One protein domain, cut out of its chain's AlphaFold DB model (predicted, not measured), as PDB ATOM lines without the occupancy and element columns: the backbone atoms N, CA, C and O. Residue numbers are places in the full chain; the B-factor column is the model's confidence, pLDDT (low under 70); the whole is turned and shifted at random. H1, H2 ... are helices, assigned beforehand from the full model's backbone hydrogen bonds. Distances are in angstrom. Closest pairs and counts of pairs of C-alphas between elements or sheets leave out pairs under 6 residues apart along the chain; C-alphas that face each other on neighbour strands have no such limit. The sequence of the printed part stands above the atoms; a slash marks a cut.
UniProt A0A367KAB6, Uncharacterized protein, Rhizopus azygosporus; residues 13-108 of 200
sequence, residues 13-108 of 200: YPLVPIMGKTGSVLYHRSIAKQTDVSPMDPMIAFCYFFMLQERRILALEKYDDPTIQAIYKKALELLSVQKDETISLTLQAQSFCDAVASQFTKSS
ATOM      1  N   TYR A  13       4.304 -34.435 -50.660       37.53
ATOM      2  CA  TYR A  13       4.758 -33.048 -50.715       37.53
ATOM      3  C   TYR A  13       6.189 -33.046 -51.269       37.53
ATOM      4  O   TYR A  13       7.031 -33.787 -50.756       37.53
ATOM      5  N   PRO A  14       6.495 -32.272 -52.327       38.41
ATOM      6  CA  PRO A  14       7.867 -32.139 -52.796       38.41
ATOM      7  C   PRO A  14       8.725 -31.581 -51.656       38.41
ATOM      8  O   PRO A  14       8.348 -30.596 -51.026       38.41
ATOM      9  N   LEU A  15       9.856 -32.241 -51.388       42.06
ATOM     10  CA  LEU A  15      10.880 -31.842 -50.420       42.06
ATOM     11  C   LEU A  15      11.230 -30.361 -50.619       42.06
ATOM     12  O   LEU A  15      11.976 -30.014 -51.535       42.06
ATOM     13  N   VAL A  16      10.668 -29.484 -49.786       46.81
ATOM     14  CA  VAL A  16      10.961 -28.051 -49.843       46.81
ATOM     15  C   VAL A  16      12.332 -27.828 -49.203       46.81
ATOM     16  O   VAL A  16      12.514 -28.166 -48.031       46.81
ATOM     17  N   PRO A  17      13.311 -27.269 -49.931       51.59
ATOM     18  CA  PRO A  17      14.595 -26.920 -49.348       51.59
ATOM     19  C   PRO A  17      14.409 -25.781 -48.336       51.59
ATOM     20  O   PRO A  17      13.996 -24.677 -48.688       51.59
ATOM     21  N   ILE A  18      14.711 -26.047 -47.064       52.88
ATOM     22  CA  ILE A  18      14.669 -25.036 -46.000       52.88
ATOM     23  C   ILE A  18      15.905 -24.142 -46.163       52.88
ATOM     24  O   ILE A  18      17.030 -24.583 -45.932       52.88
ATOM     25  N   MET A  19      15.713 -22.890 -46.591       42.12
ATOM     26  CA  MET A  19      16.801 -21.913 -46.687       42.12
ATOM     27  C   MET A  19      17.193 -21.405 -45.293       42.12
ATOM     28  O   MET A  19      16.424 -20.706 -44.634       42.12
ATOM     29  N   GLY A  20      18.413 -21.717 -44.852       45.91
ATOM     30  CA  GLY A  20      19.067 -21.008 -43.748       45.91
ATOM     31  C   GLY A  20      19.575 -19.631 -44.194       45.91
ATOM     32  O   GLY A  20      19.819 -19.412 -45.380       45.91
ATOM     33  N   LYS A  21      19.793 -18.706 -43.245       48.75
ATOM     34  CA  LYS A  21      20.265 -17.316 -43.473       48.75
ATOM     35  C   LYS A  21      21.601 -17.188 -44.241       48.75
ATOM     36  O   LYS A  21      22.011 -16.082 -44.569       48.75
ATOM     37  N   THR A  22      22.247 -18.303 -44.562       46.38
ATOM     38  CA  THR A  22      23.450 -18.432 -45.391       46.38
ATOM     39  C   THR A  22      23.234 -19.416 -46.554       46.38
ATOM     40  O   THR A  22      24.007 -20.349 -46.736       46.38
ATOM     41  N   GLY A  23      22.156 -19.257 -47.333       44.12
ATOM     42  CA  GLY A  23      22.041 -19.716 -48.733       44.12
ATOM     43  C   GLY A  23      22.337 -21.189 -49.068       44.12
ATOM     44  O   GLY A  23      22.520 -21.508 -50.239       44.12
ATOM     45  N   SER A  24      22.403 -22.091 -48.090       50.88
ATOM     46  CA  SER A  24      22.773 -23.491 -48.308       50.88
ATOM     47  C   SER A  24      21.534 -24.371 -48.223       50.88
ATOM     48  O   SER A  24      20.874 -24.429 -47.187       50.88
ATOM     49  N   VAL A  25      21.219 -25.059 -49.321       55.88
ATOM     50  CA  VAL A  25      20.167 -26.079 -49.365       55.88
ATOM     51  C   VAL A  25      20.657 -27.315 -48.606       55.88
ATOM     52  O   VAL A  25      21.604 -27.980 -49.029       55.88
ATOM     53  N   LEU A  26      20.031 -27.617 -47.469       55.81
ATOM     54  CA  LEU A  26      20.343 -28.807 -46.680       55.81
ATOM     55  C   LEU A  26      19.611 -30.019 -47.267       55.81
ATOM     56  O   LEU A  26      18.390 -30.119 -47.184       55.81
ATOM     57  N   TYR A  27      20.362 -30.945 -47.859       65.06
ATOM     58  CA  TYR A  27      19.856 -32.266 -48.236       65.06
ATOM     59  C   TYR A  27      20.059 -33.252 -47.080       65.06
ATOM     60  O   TYR A  27      21.026 -33.130 -46.328       65.06
ATOM     61  N   HIS A  28      19.231 -34.300 -46.999       64.25
ATOM     62  CA  HIS A  28      19.396 -35.386 -46.018       64.25
ATOM     63  C   HIS A  28      20.833 -35.947 -46.004       64.25
ATOM     64  O   HIS A  28      21.432 -36.160 -44.955       64.25
ATOM     65  N   ARG A  29      21.442 -36.096 -47.190       65.12
ATOM     66  CA  ARG A  29      22.832 -36.562 -47.342       65.12
ATOM     67  C   ARG A  29      23.873 -35.599 -46.761       65.12
ATOM     68  O   ARG A  29      24.946 -36.047 -46.371       65.12
ATOM     69  N   SER A  30      23.568 -34.305 -46.698       69.69
ATOM     70  CA  SER A  30      24.477 -33.280 -46.177       69.69
ATOM     71  C   SER A  30      24.579 -33.315 -44.652       69.69
ATOM     72  O   SER A  30      25.631 -32.981 -44.116       69.69
ATOM     73  N   ILE A  31      23.522 -33.758 -43.959       73.88
ATOM     74  CA  ILE A  31      23.508 -33.870 -42.492       73.88
ATOM     75  C   ILE A  31      23.769 -35.292 -41.982       73.88
ATOM     76  O   ILE A  31      23.977 -35.469 -40.789       73.88
ATOM     77  N   ALA A  32      23.819 -36.298 -42.864       76.06
ATOM     78  CA  ALA A  32      23.971 -37.709 -42.490       76.06
ATOM     79  C   ALA A  32      25.202 -37.996 -41.605       76.06
ATOM     80  O   ALA A  32      25.180 -38.878 -40.759       76.06
ATOM     81  N   LYS A  33      26.284 -37.222 -41.758       77.25
ATOM     82  CA  LYS A  33      27.484 -37.356 -40.909       77.25
ATOM     83  C   LYS A  33      27.295 -36.797 -39.495       77.25
ATOM     84  O   LYS A  33      28.054 -37.134 -38.598       77.25
ATOM     85  N   GLN A  34      26.332 -35.898 -39.318       77.50
ATOM     86  CA  GLN A  34      26.034 -35.225 -38.052       77.50
ATOM     87  C   GLN A  34      24.912 -35.939 -37.287       77.50
ATOM     88  O   GLN A  34      24.789 -35.758 -36.082       77.50
ATOM     89  N   THR A  35      24.136 -36.796 -37.962       77.56
ATOM     90  CA  THR A  35      23.059 -37.598 -37.356       77.56
ATOM     91  C   THR A  35      23.552 -38.813 -36.563       77.56
ATOM     92  O   THR A  35      22.757 -39.464 -35.890       77.56
ATOM     93  N   ASP A  36      24.844 -39.137 -36.639       81.56
ATOM     94  CA  ASP A  36      25.457 -40.220 -35.856       81.56
ATOM     95  C   ASP A  36      25.993 -39.757 -34.493       81.56
ATOM     96  O   ASP A  36      26.426 -40.578 -33.686       81.56
ATOM     97  N   VAL A  37      25.937 -38.453 -34.213       84.00
ATOM     98  CA  VAL A  37      26.312 -37.883 -32.917       84.00
ATOM     99  C   VAL A  37      25.101 -37.903 -31.986       84.00
ATOM    100  O   VAL A  37      24.031 -37.426 -32.356       84.00
ATOM    101  N   SER A  38      25.283 -38.434 -30.774       83.62
ATOM    102  CA  SER A  38      24.264 -38.472 -29.719       83.62
ATOM    103  C   SER A  38      24.787 -37.776 -28.451       83.62
ATOM    104  O   SER A  38      25.844 -38.180 -27.955       83.62
ATOM    105  N   PRO A  39      24.071 -36.789 -27.881       84.00
ATOM    106  CA  PRO A  39      22.806 -36.237 -28.369       84.00
ATOM    107  C   PRO A  39      22.994 -35.383 -29.630       84.00
ATOM    108  O   PRO A  39      23.990 -34.669 -29.767       84.00
ATOM    109  N   MET A  40      22.025 -35.449 -30.543       88.88
ATOM    110  CA  MET A  40      22.044 -34.675 -31.782       88.88
ATOM    111  C   MET A  40      21.901 -33.174 -31.494       88.88
ATOM    112  O   MET A  40      21.146 -32.770 -30.602       88.88
ATOM    113  N   ASP A  41      22.604 -32.341 -32.269       89.50
ATOM    114  CA  ASP A  41      22.451 -30.884 -32.202       89.50
ATOM    115  C   ASP A  41      20.983 -30.493 -32.475       89.50
ATOM    116  O   ASP A  41      20.402 -30.991 -33.443       89.50
ATOM    117  N   PRO A  42      20.364 -29.605 -31.676       88.50
ATOM    118  CA  PRO A  42      18.951 -29.256 -31.816       88.50
ATOM    119  C   PRO A  42      18.534 -28.776 -33.208       88.50
ATOM    120  O   PRO A  42      17.437 -29.110 -33.651       88.50
ATOM    121  N   MET A  43      19.382 -28.029 -33.921       86.69
ATOM    122  CA  MET A  43      19.060 -27.561 -35.272       86.69
ATOM    123  C   MET A  43      19.123 -28.708 -36.278       86.69
ATOM    124  O   MET A  43      18.268 -28.805 -37.157       86.69
ATOM    125  N   ILE A  44      20.094 -29.608 -36.119       86.06
ATOM    126  CA  ILE A  44      20.221 -30.801 -36.960       86.06
ATOM    127  C   ILE A  44      19.074 -31.778 -36.700       86.06
ATOM    128  O   ILE A  44      18.461 -32.257 -37.652       86.06
ATOM    129  N   ALA A  45      18.713 -31.992 -35.436       87.56
ATOM    130  CA  ALA A  45      17.573 -32.797 -35.013       87.56
ATOM    131  C   ALA A  45      16.249 -32.239 -35.558       87.56
ATOM    132  O   ALA A  45      15.409 -32.987 -36.058       87.56
ATOM    133  N   PHE A  46      16.090 -30.913 -35.536       86.62
ATOM    134  CA  PHE A  46      14.934 -30.237 -36.115       86.62
ATOM    135  C   PHE A  46      14.874 -30.431 -37.635       86.62
ATOM    136  O   PHE A  46      13.852 -30.871 -38.158       86.62
ATOM    137  N   CYS A  47      15.973 -30.188 -38.356       85.81
ATOM    138  CA  CYS A  47      16.039 -30.429 -39.798       85.81
ATOM    139  C   CYS A  47      15.764 -31.899 -40.153       85.81
ATOM    140  O   CYS A  47      15.008 -32.168 -41.083       85.81
ATOM    141  N   TYR A  48      16.338 -32.843 -39.408       84.94
ATOM    142  CA  TYR A  48      16.120 -34.279 -39.581       84.94
ATOM    143  C   TYR A  48      14.641 -34.654 -39.404       84.94
ATOM    144  O   TYR A  48      14.057 -35.299 -40.275       84.94
ATOM    145  N   PHE A  49      14.008 -34.174 -38.330       85.12
ATOM    146  CA  PHE A  49      12.589 -34.399 -38.054       85.12
ATOM    147  C   PHE A  49      11.681 -33.878 -39.185       85.12
ATOM    148  O   PHE A  49      10.797 -34.597 -39.655       85.12
ATOM    149  N   PHE A  50      11.931 -32.661 -39.680       82.12
ATOM    150  CA  PHE A  50      11.133 -32.058 -40.755       82.12
ATOM    151  C   PHE A  50      11.387 -32.649 -42.140       82.12
ATOM    152  O   PHE A  50      10.493 -32.598 -42.982       82.12
ATOM    153  N   MET A  51      12.578 -33.191 -42.399       82.50
ATOM    154  CA  MET A  51      12.867 -33.849 -43.674       82.50
ATOM    155  C   MET A  51      12.176 -35.205 -43.799       82.50
ATOM    156  O   MET A  51      11.788 -35.574 -44.904       82.50
ATOM    157  N   LEU A  52      12.015 -35.933 -42.692       80.88
ATOM    158  CA  LEU A  52      11.400 -37.260 -42.709       80.88
ATOM    159  C   LEU A  52       9.870 -37.211 -42.631       80.88
ATOM    160  O   LEU A  52       9.219 -38.095 -43.172       80.88
ATOM    161  N   GLN A  53       9.287 -36.182 -42.001       71.81
ATOM    162  CA  GLN A  53       7.828 -35.978 -41.882       71.81
ATOM    163  C   GLN A  53       7.039 -37.216 -41.412       71.81
ATOM    164  O   GLN A  53       5.846 -37.365 -41.693       71.81
ATOM    165  N   GLU A  54       7.689 -38.112 -40.673       76.19
ATOM    166  CA  GLU A  54       7.065 -39.348 -40.224       76.19
ATOM    167  C   GLU A  54       6.023 -39.066 -39.139       76.19
ATOM    168  O   GLU A  54       6.286 -38.405 -38.133       76.19
ATOM    169  N   ARG A  55       4.812 -39.611 -39.312       68.50
ATOM    170  CA  ARG A  55       3.705 -39.413 -38.353       68.50
ATOM    171  C   ARG A  55       3.924 -40.120 -37.019       68.50
ATOM    172  O   ARG A  55       3.203 -39.849 -36.064       68.50
ATOM    173  N   ARG A  56       4.825 -41.099 -36.978       78.19
ATOM    174  CA  ARG A  56       5.114 -41.909 -35.795       78.19
ATOM    175  C   ARG A  56       6.592 -41.784 -35.489       78.19
ATOM    176  O   ARG A  56       7.407 -42.136 -36.332       78.19
ATOM    177  N   ILE A  57       6.920 -41.375 -34.267       79.69
ATOM    178  CA  ILE A  57       8.317 -41.245 -33.836       79.69
ATOM    179  C   ILE A  57       9.106 -42.552 -34.015       79.69
ATOM    180  O   ILE A  57      10.246 -42.508 -34.444       79.69
ATOM    181  N   LEU A  58       8.474 -43.714 -33.799       77.62
ATOM    182  CA  LEU A  58       9.095 -45.039 -33.959       77.62
ATOM    183  C   LEU A  58       9.490 -45.380 -35.405       77.62
ATOM    184  O   LEU A  58      10.215 -46.342 -35.623       77.62
ATOM    185  N   ALA A  59       8.982 -44.639 -36.394       79.56
ATOM    186  CA  ALA A  59       9.403 -44.791 -37.784       79.56
ATOM    187  C   ALA A  59      10.712 -44.035 -38.082       79.56
ATOM    188  O   ALA A  59      11.287 -44.216 -39.150       79.56
ATOM    189  N   LEU A  60      11.197 -43.205 -37.150       82.12
ATOM    190  CA  LEU A  60      12.477 -42.517 -37.272       82.12
ATOM    191  C   LEU A  60      13.609 -43.455 -36.843       82.12
ATOM    192  O   LEU A  60      13.611 -43.955 -35.723       82.12
ATOM    193  N   GLU A  61      14.630 -43.614 -37.685       82.19
ATOM    194  CA  GLU A  61      15.792 -44.476 -37.391       82.19
ATOM    195  C   GLU A  61      16.554 -44.075 -36.113       82.19
ATOM    196  O   GLU A  61      17.226 -44.901 -35.502       82.19
ATOM    197  N   LYS A  62      16.440 -42.811 -35.688       83.06
ATOM    198  CA  LYS A  62      17.107 -42.236 -34.508       83.06
ATOM    199  C   LYS A  62      16.109 -41.828 -33.413       83.06
ATOM    200  O   LYS A  62      16.333 -40.847 -32.713       83.06
ATOM    201  N   TYR A  63      14.982 -42.532 -33.280       84.12
ATOM    202  CA  TYR A  63      13.934 -42.175 -32.309       84.12
ATOM    203  C   TYR A  63      14.392 -42.241 -30.839       84.12
ATOM    204  O   TYR A  63      13.781 -41.601 -29.982       84.12
ATOM    205  N   ASP A  64      15.446 -43.006 -30.542       86.94
ATOM    206  CA  ASP A  64      16.045 -43.104 -29.205       86.94
ATOM    207  C   ASP A  64      16.852 -41.849 -28.815       86.94
ATOM    208  O   ASP A  64      17.206 -41.688 -27.647       86.94
ATOM    209  N   ASP A  65      17.132 -40.942 -29.760       90.25
ATOM    210  CA  ASP A  65      17.845 -39.699 -29.468       90.25
ATOM    211  C   ASP A  65      16.976 -38.756 -28.603       90.25
ATOM    212  O   ASP A  65      15.834 -38.435 -28.967       90.25
ATOM    213  N   PRO A  66      17.496 -38.265 -27.461       90.69
ATOM    214  CA  PRO A  66      16.718 -37.453 -26.527       90.69
ATOM    215  C   PRO A  66      16.293 -36.098 -27.116       90.69
ATOM    216  O   PRO A  66      15.236 -35.575 -26.751       90.69
ATOM    217  N   THR A  67      17.068 -35.531 -28.046       91.62
ATOM    218  CA  THR A  67      16.743 -34.266 -28.717       91.62
ATOM    219  C   THR A  67      15.584 -34.464 -29.696       91.62
ATOM    220  O   THR A  67      14.638 -33.673 -29.700       91.62
ATOM    221  N   ILE A  68      15.590 -35.557 -30.470       89.00
ATOM    222  CA  ILE A  68      14.477 -35.933 -31.357       89.00
ATOM    223  C   ILE A  68      13.190 -36.166 -30.560       89.00
ATOM    224  O   ILE A  68      12.130 -35.656 -30.938       89.00
ATOM    225  N   GLN A  69      13.268 -36.863 -29.424       90.81
ATOM    226  CA  GLN A  69      12.112 -37.075 -28.548       90.81
ATOM    227  C   GLN A  69      11.545 -35.761 -28.001       90.81
ATOM    228  O   GLN A  69      10.325 -35.575 -27.983       90.81
ATOM    229  N   ALA A  70      12.410 -34.829 -27.592       91.69
ATOM    230  CA  ALA A  70      11.992 -33.522 -27.097       91.69
ATOM    231  C   ALA A  70      11.270 -32.696 -28.177       91.69
ATOM    232  O   ALA A  70      10.204 -32.130 -27.910       91.69
ATOM    233  N   ILE A  71      11.804 -32.671 -29.404       90.88
ATOM    234  CA  ILE A  71      11.189 -31.983 -30.549       90.88
ATOM    235  C   ILE A  71       9.839 -32.617 -30.892       90.88
ATOM    236  O   ILE A  71       8.842 -31.905 -31.011       90.88
ATOM    237  N   TYR A  72       9.778 -33.948 -30.987       88.56
ATOM    238  CA  TYR A  72       8.542 -34.665 -31.292       88.56
ATOM    239  C   TYR A  72       7.454 -34.394 -30.250       88.56
ATOM    240  O   TYR A  72       6.307 -34.116 -30.597       88.56
ATOM    241  N   LYS A  73       7.809 -34.421 -28.959       89.62
ATOM    242  CA  LYS A  73       6.878 -34.124 -27.865       89.62
ATOM    243  C   LYS A  73       6.309 -32.711 -27.986       89.62
ATOM    244  O   LYS A  73       5.098 -32.533 -27.871       89.62
ATOM    245  N   LYS A  74       7.154 -31.716 -28.274       89.12
ATOM    246  CA  LYS A  74       6.710 -30.329 -28.479       89.12
ATOM    247  C   LYS A  74       5.825 -30.171 -29.712       89.12
ATOM    248  O   LYS A  74       4.806 -29.491 -29.638       89.12
ATOM    249  N   ALA A  75       6.170 -30.831 -30.815       86.62
ATOM    250  CA  ALA A  75       5.335 -30.851 -32.010       86.62
ATOM    251  C   ALA A  75       3.957 -31.472 -31.724       86.62
ATOM    252  O   ALA A  75       2.939 -30.931 -32.148       86.62
ATOM    253  N   LEU A  76       3.905 -32.563 -30.953       83.69
ATOM    254  CA  LEU A  76       2.654 -33.209 -30.559       83.69
ATOM    255  C   LEU A  76       1.797 -32.313 -29.653       83.69
ATOM    256  O   LEU A  76       0.586 -32.246 -29.850       83.69
ATOM    257  N   GLU A  77       2.409 -31.617 -28.690       85.38
ATOM    258  CA  GLU A  77       1.723 -30.636 -27.835       85.38
ATOM    259  C   GLU A  77       1.066 -29.534 -28.683       85.38
ATOM    260  O   GLU A  77      -0.127 -29.278 -28.535       85.38
ATOM    261  N   LEU A  78       1.803 -28.948 -29.635       81.69
ATOM    262  CA  LEU A  78       1.287 -27.909 -30.535       81.69
ATOM    263  C   LEU A  78       0.158 -28.416 -31.446       81.69
ATOM    264  O   LEU A  78      -0.870 -27.757 -31.592       81.69
ATOM    265  N   LEU A  79       0.323 -29.602 -32.039       75.56
ATOM    266  CA  LEU A  79      -0.678 -30.186 -32.937       75.56
ATOM    267  C   LEU A  79      -1.952 -30.624 -32.202       75.56
ATOM    268  O   LEU A  79      -3.030 -30.633 -32.796       75.56
ATOM    269  N   SER A  80      -1.851 -30.984 -30.921       71.69
ATOM    270  CA  SER A  80      -3.013 -31.374 -30.115       71.69
ATOM    271  C   SER A  80      -3.924 -30.179 -29.832       71.69
ATOM    272  O   SER A  80      -5.136 -30.299 -29.986       71.69
ATOM    273  N   VAL A  81      -3.349 -29.007 -29.537       64.25
ATOM    274  CA  VAL A  81      -4.110 -27.759 -29.336       64.25
ATOM    275  C   VAL A  81      -4.893 -27.380 -30.596       64.25
ATOM    276  O   VAL A  81      -6.081 -27.074 -30.530       64.25
ATOM    277  N   GLN A  82      -4.267 -27.482 -31.771       59.06
ATOM    278  CA  GLN A  82      -4.923 -27.154 -33.039       59.06
ATOM    279  C   GLN A  82      -6.037 -28.148 -33.410       59.06
ATOM    280  O   GLN A  82      -7.034 -27.788 -34.049       59.06
ATOM    281  N   LYS A  83      -5.890 -29.417 -33.011       59.62
ATOM    282  CA  LYS A  83      -6.911 -30.446 -33.226       59.62
ATOM    283  C   LYS A  83      -8.181 -30.138 -32.435       59.62
ATOM    284  O   LYS A  83      -9.261 -30.324 -32.987       59.62
ATOM    285  N   ASP A  84      -8.071 -29.628 -31.212       62.94
ATOM    286  CA  ASP A  84      -9.234 -29.275 -30.390       62.94
ATOM    287  C   ASP A  84     -10.030 -28.106 -30.996       62.94
ATOM    288  O   ASP A  84     -11.260 -28.162 -31.067       62.94
ATOM    289  N   GLU A  85      -9.349 -27.098 -31.547       67.00
ATOM    290  CA  GLU A  85      -9.987 -25.991 -32.278       67.00
ATOM    291  C   GLU A  85     -10.660 -26.463 -33.574       67.00
ATOM    292  O   GLU A  85     -11.794 -26.087 -33.876       67.00
ATOM    293  N   THR A  86      -9.989 -27.337 -34.329       65.12
ATOM    294  CA  THR A  86     -10.529 -27.890 -35.581       65.12
ATOM    295  C   THR A  86     -11.735 -28.789 -35.310       65.12
ATOM    296  O   THR A  86     -12.737 -28.707 -36.018       65.12
ATOM    297  N   ILE A  87     -11.677 -29.613 -34.256       72.38
ATOM    298  CA  ILE A  87     -12.804 -30.435 -33.803       72.38
ATOM    299  C   ILE A  87     -13.970 -29.531 -33.398       72.38
ATOM    300  O   ILE A  87     -15.092 -29.763 -33.847       72.38
ATOM    301  N   SER A  88     -13.711 -28.471 -32.629       76.88
ATOM    302  CA  SER A  88     -14.720 -27.483 -32.235       76.88
ATOM    303  C   SER A  88     -15.410 -26.846 -33.449       76.88
ATOM    304  O   SER A  88     -16.639 -26.859 -33.537       76.88
ATOM    305  N   LEU A  89     -14.639 -26.401 -34.446       78.75
ATOM    306  CA  LEU A  89     -15.165 -25.854 -35.701       78.75
ATOM    307  C   LEU A  89     -15.996 -26.879 -36.483       78.75
ATOM    308  O   LEU A  89     -17.073 -26.547 -36.975       78.75
ATOM    309  N   THR A  90     -15.540 -28.132 -36.580       78.31
ATOM    310  CA  THR A  90     -16.316 -29.185 -37.257       78.31
ATOM    311  C   THR A  90     -17.614 -29.517 -36.527       78.31
ATOM    312  O   THR A  90     -18.639 -29.686 -37.179       78.31
ATOM    313  N   LEU A  91     -17.612 -29.543 -35.190       85.00
ATOM    314  CA  LEU A  91     -18.820 -29.742 -34.388       85.00
ATOM    315  C   LEU A  91     -19.786 -28.563 -34.529       85.00
ATOM    316  O   LEU A  91     -20.994 -28.769 -34.634       85.00
ATOM    317  N   GLN A  92     -19.269 -27.336 -34.584       83.44
ATOM    318  CA  GLN A  92     -20.078 -26.143 -34.812       83.44
ATOM    319  C   GLN A  92     -20.708 -26.152 -36.210       83.44
ATOM    320  O   GLN A  92     -21.901 -25.884 -36.345       83.44
ATOM    321  N   ALA A  93     -19.939 -26.506 -37.244       83.88
ATOM    322  CA  ALA A  93     -20.442 -26.647 -38.608       83.88
ATOM    323  C   ALA A  93     -21.498 -27.759 -38.709       83.88
ATOM    324  O   ALA A  93     -22.542 -27.560 -39.328       83.88
ATOM    325  N   GLN A  94     -21.268 -28.898 -38.049       86.56
ATOM    326  CA  GLN A  94     -22.235 -29.992 -37.958       86.56
ATOM    327  C   GLN A  94     -23.535 -29.522 -37.288       86.56
ATOM    328  O   GLN A  94     -24.611 -29.681 -37.856       86.56
ATOM    329  N   SER A  95     -23.434 -28.857 -36.132       90.56
ATOM    330  CA  SER A  95     -24.583 -28.307 -35.405       90.56
ATOM    331  C   SER A  95     -25.364 -27.283 -36.236       90.56
ATOM    332  O   SER A  95     -26.596 -27.299 -36.231       90.56
ATOM    333  N   PHE A  96     -24.670 -26.425 -36.990       90.12
ATOM    334  CA  PHE A  96     -25.294 -25.493 -37.924       90.12
ATOM    335  C   PHE A  96     -26.064 -26.229 -39.029       90.12
ATOM    336  O   PHE A  96     -27.236 -25.929 -39.260       90.12
ATOM    337  N   CYS A  97     -25.445 -27.221 -39.675       87.38
ATOM    338  CA  CYS A  97     -26.090 -28.040 -40.702       87.38
ATOM    339  C   CYS A  97     -27.334 -28.761 -40.165       87.38
ATOM    340  O   CYS A  97     -28.379 -28.740 -40.816       87.38
ATOM    341  N   ASP A  98     -27.254 -29.335 -38.965       89.38
ATOM    342  CA  ASP A  98     -28.371 -30.028 -38.322       89.38
ATOM    343  C   ASP A  98     -29.511 -29.057 -37.978       89.38
ATOM    344  O   ASP A  98     -30.687 -29.354 -38.211       89.38
ATOM    345  N   ALA A  99     -29.183 -27.857 -37.486       88.31
ATOM    346  CA  ALA A  99     -30.164 -26.810 -37.221       88.31
ATOM    347  C   ALA A  99     -30.880 -26.380 -38.508       88.31
ATOM    348  O   ALA A  99     -32.112 -26.318 -38.530       88.31
ATOM    349  N   VAL A 100     -30.131 -26.152 -39.588       83.69
ATOM    350  CA  VAL A 100     -30.666 -25.812 -40.911       83.69
ATOM    351  C   VAL A 100     -31.572 -26.934 -41.422       83.69
ATOM    352  O   VAL A 100     -32.731 -26.677 -41.752       83.69
ATOM    353  N   ALA A 101     -31.114 -28.186 -41.397       80.06
ATOM    354  CA  ALA A 101     -31.913 -29.344 -41.793       80.06
ATOM    355  C   ALA A 101     -33.213 -29.458 -40.977       80.06
ATOM    356  O   ALA A 101     -34.277 -29.713 -41.541       80.06
ATOM    357  N   SER A 102     -33.162 -29.186 -39.668       82.06
ATOM    358  CA  SER A 102     -34.347 -29.207 -38.801       82.06
ATOM    359  C   SER A 102     -35.378 -28.121 -39.144       82.06
ATOM    360  O   SER A 102     -36.575 -28.319 -38.940       82.06
ATOM    361  N   GLN A 103     -34.946 -26.977 -39.684       78.19
ATOM    362  CA  GLN A 103     -35.857 -25.933 -40.168       78.19
ATOM    363  C   GLN A 103     -36.559 -26.370 -41.456       78.19
ATOM    364  O   GLN A 103     -37.752 -26.116 -41.636       78.19
ATOM    365  N   PHE A 104     -35.843 -27.089 -42.322       69.12
ATOM    366  CA  PHE A 104     -36.401 -27.642 -43.551       69.12
ATOM    367  C   PHE A 104     -37.383 -28.796 -43.289       69.12
ATOM    368  O   PHE A 104     -38.393 -28.895 -43.979       69.12
ATOM    369  N   THR A 105     -37.178 -29.624 -42.258       68.12
ATOM    370  CA  THR A 105     -38.131 -30.698 -41.916       68.12
ATOM    371  C   THR A 105     -39.400 -30.195 -41.224       68.12
ATOM    372  O   THR A 105     -40.460 -30.799 -41.382       68.12
ATOM    373  N   LYS A 106     -39.340 -29.070 -40.496       65.69
ATOM    374  CA  LYS A 106     -40.499 -28.481 -39.792       65.69
ATOM    375  C   LYS A 106     -41.496 -27.763 -40.704       65.69
ATOM    376  O   LYS A 106     -42.624 -27.509 -40.288       65.69
ATOM    377  N   SER A 107     -41.115 -27.430 -41.936       54.00
ATOM    378  CA  SER A 107     -41.972 -26.700 -42.871       54.00
ATOM    379  C   SER A 107     -42.415 -27.608 -44.024       54.00
ATOM    380  O   SER A 107     -41.775 -27.683 -45.071       54.00
ATOM    381  N   SER A 108     -43.595 -28.214 -43.884       56.34
ATOM    382  CA  SER A 108     -44.362 -28.849 -44.971       56.34
ATOM    383  C   SER A 108     -45.023 -27.830 -45.918       56.34
ATOM    384  O   SER A 108     -46.033 -28.114 -46.563       56.34
TER     385      SER A 108
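Overview. This is residues 13 to 108 of the 200 residues of an uncharacterized protein of Rhizopus azygosporus (UniProt A0A367KAB6). Picture a small head with one very long helix sticking out of it like a handle: the head holds the short helix H1, the helix H2, the beginning of H3 and the loops, and residues 74 to 106 of H3 stick out, making the length. A smaller loop, residues 19 to 24, also sticks out from the head. The printed part has 96 residues with three named helices, in the order H1, H2, H3, and no named strand; its class is all helix, with 56 residues in the helices. The whole is extended, with a radius of gyration of the C-alphas of 21.4 A and spans of 72 by 29 by 21 A.

Along the chain. Begin at C-alpha 13, at (4.758, -33.048, -50.715); residues 13 to 27 hold no named element. Find C-alpha 28 at (19.396, -35.386, -46.018), where H1, residues 28 to 31, begins. With 10 residues between it and H1, H2 takes residues 42 to 52 and measures 15.5 A from first to last C-alpha. After residues 53 to 65, again with no named element, look for C-alpha 66 at (16.718, -37.453, -26.527). From there H3 runs through residues 66 to 106 to C-alpha 106 at (-40.499, -28.481, -39.792), 59.4 A from its first C-alpha, and x falls along the way from positive to negative.

Arrangement. Start with H2, which touches both other helices. H1 touches H2, and their closest C-alphas are those of His 28 and Met 51, 7.1 A apart. H3 touches H2 with residues 67 to 72 alone; the closest C-alphas are those of Ala 45 and Ile 68, 5.7 A apart. H2 and H3 run the same way at a steep tilt of 48 degrees. H1 and H3 are apart. In H2 and H3 each O of residue i is within hydrogen-bond range of the N of residue i+4 inside the helix, while H1, with 4 residues, is too short for such a pair.

Size, cuts and confidence. Look to Lys 33 and Ser 108 for the two C-alphas farthest apart, 72.5 A. Residues 19 to 24 and 74 to 108 stand free, and the body without them has 55 residues, spans 27 by 24 by 15 A and has a radius of gyration of 10.6 A. The printed part has no cut. The link from H1 to H2 is short, and the one from H2 to H3, 13 residues, is long. In the B-factor column the mean pLDDT of the printed part is 75.0; 30 residues are under 70, namely residues 13 to 30, residue 55, residues 81 to 86 and residues 104 to 108.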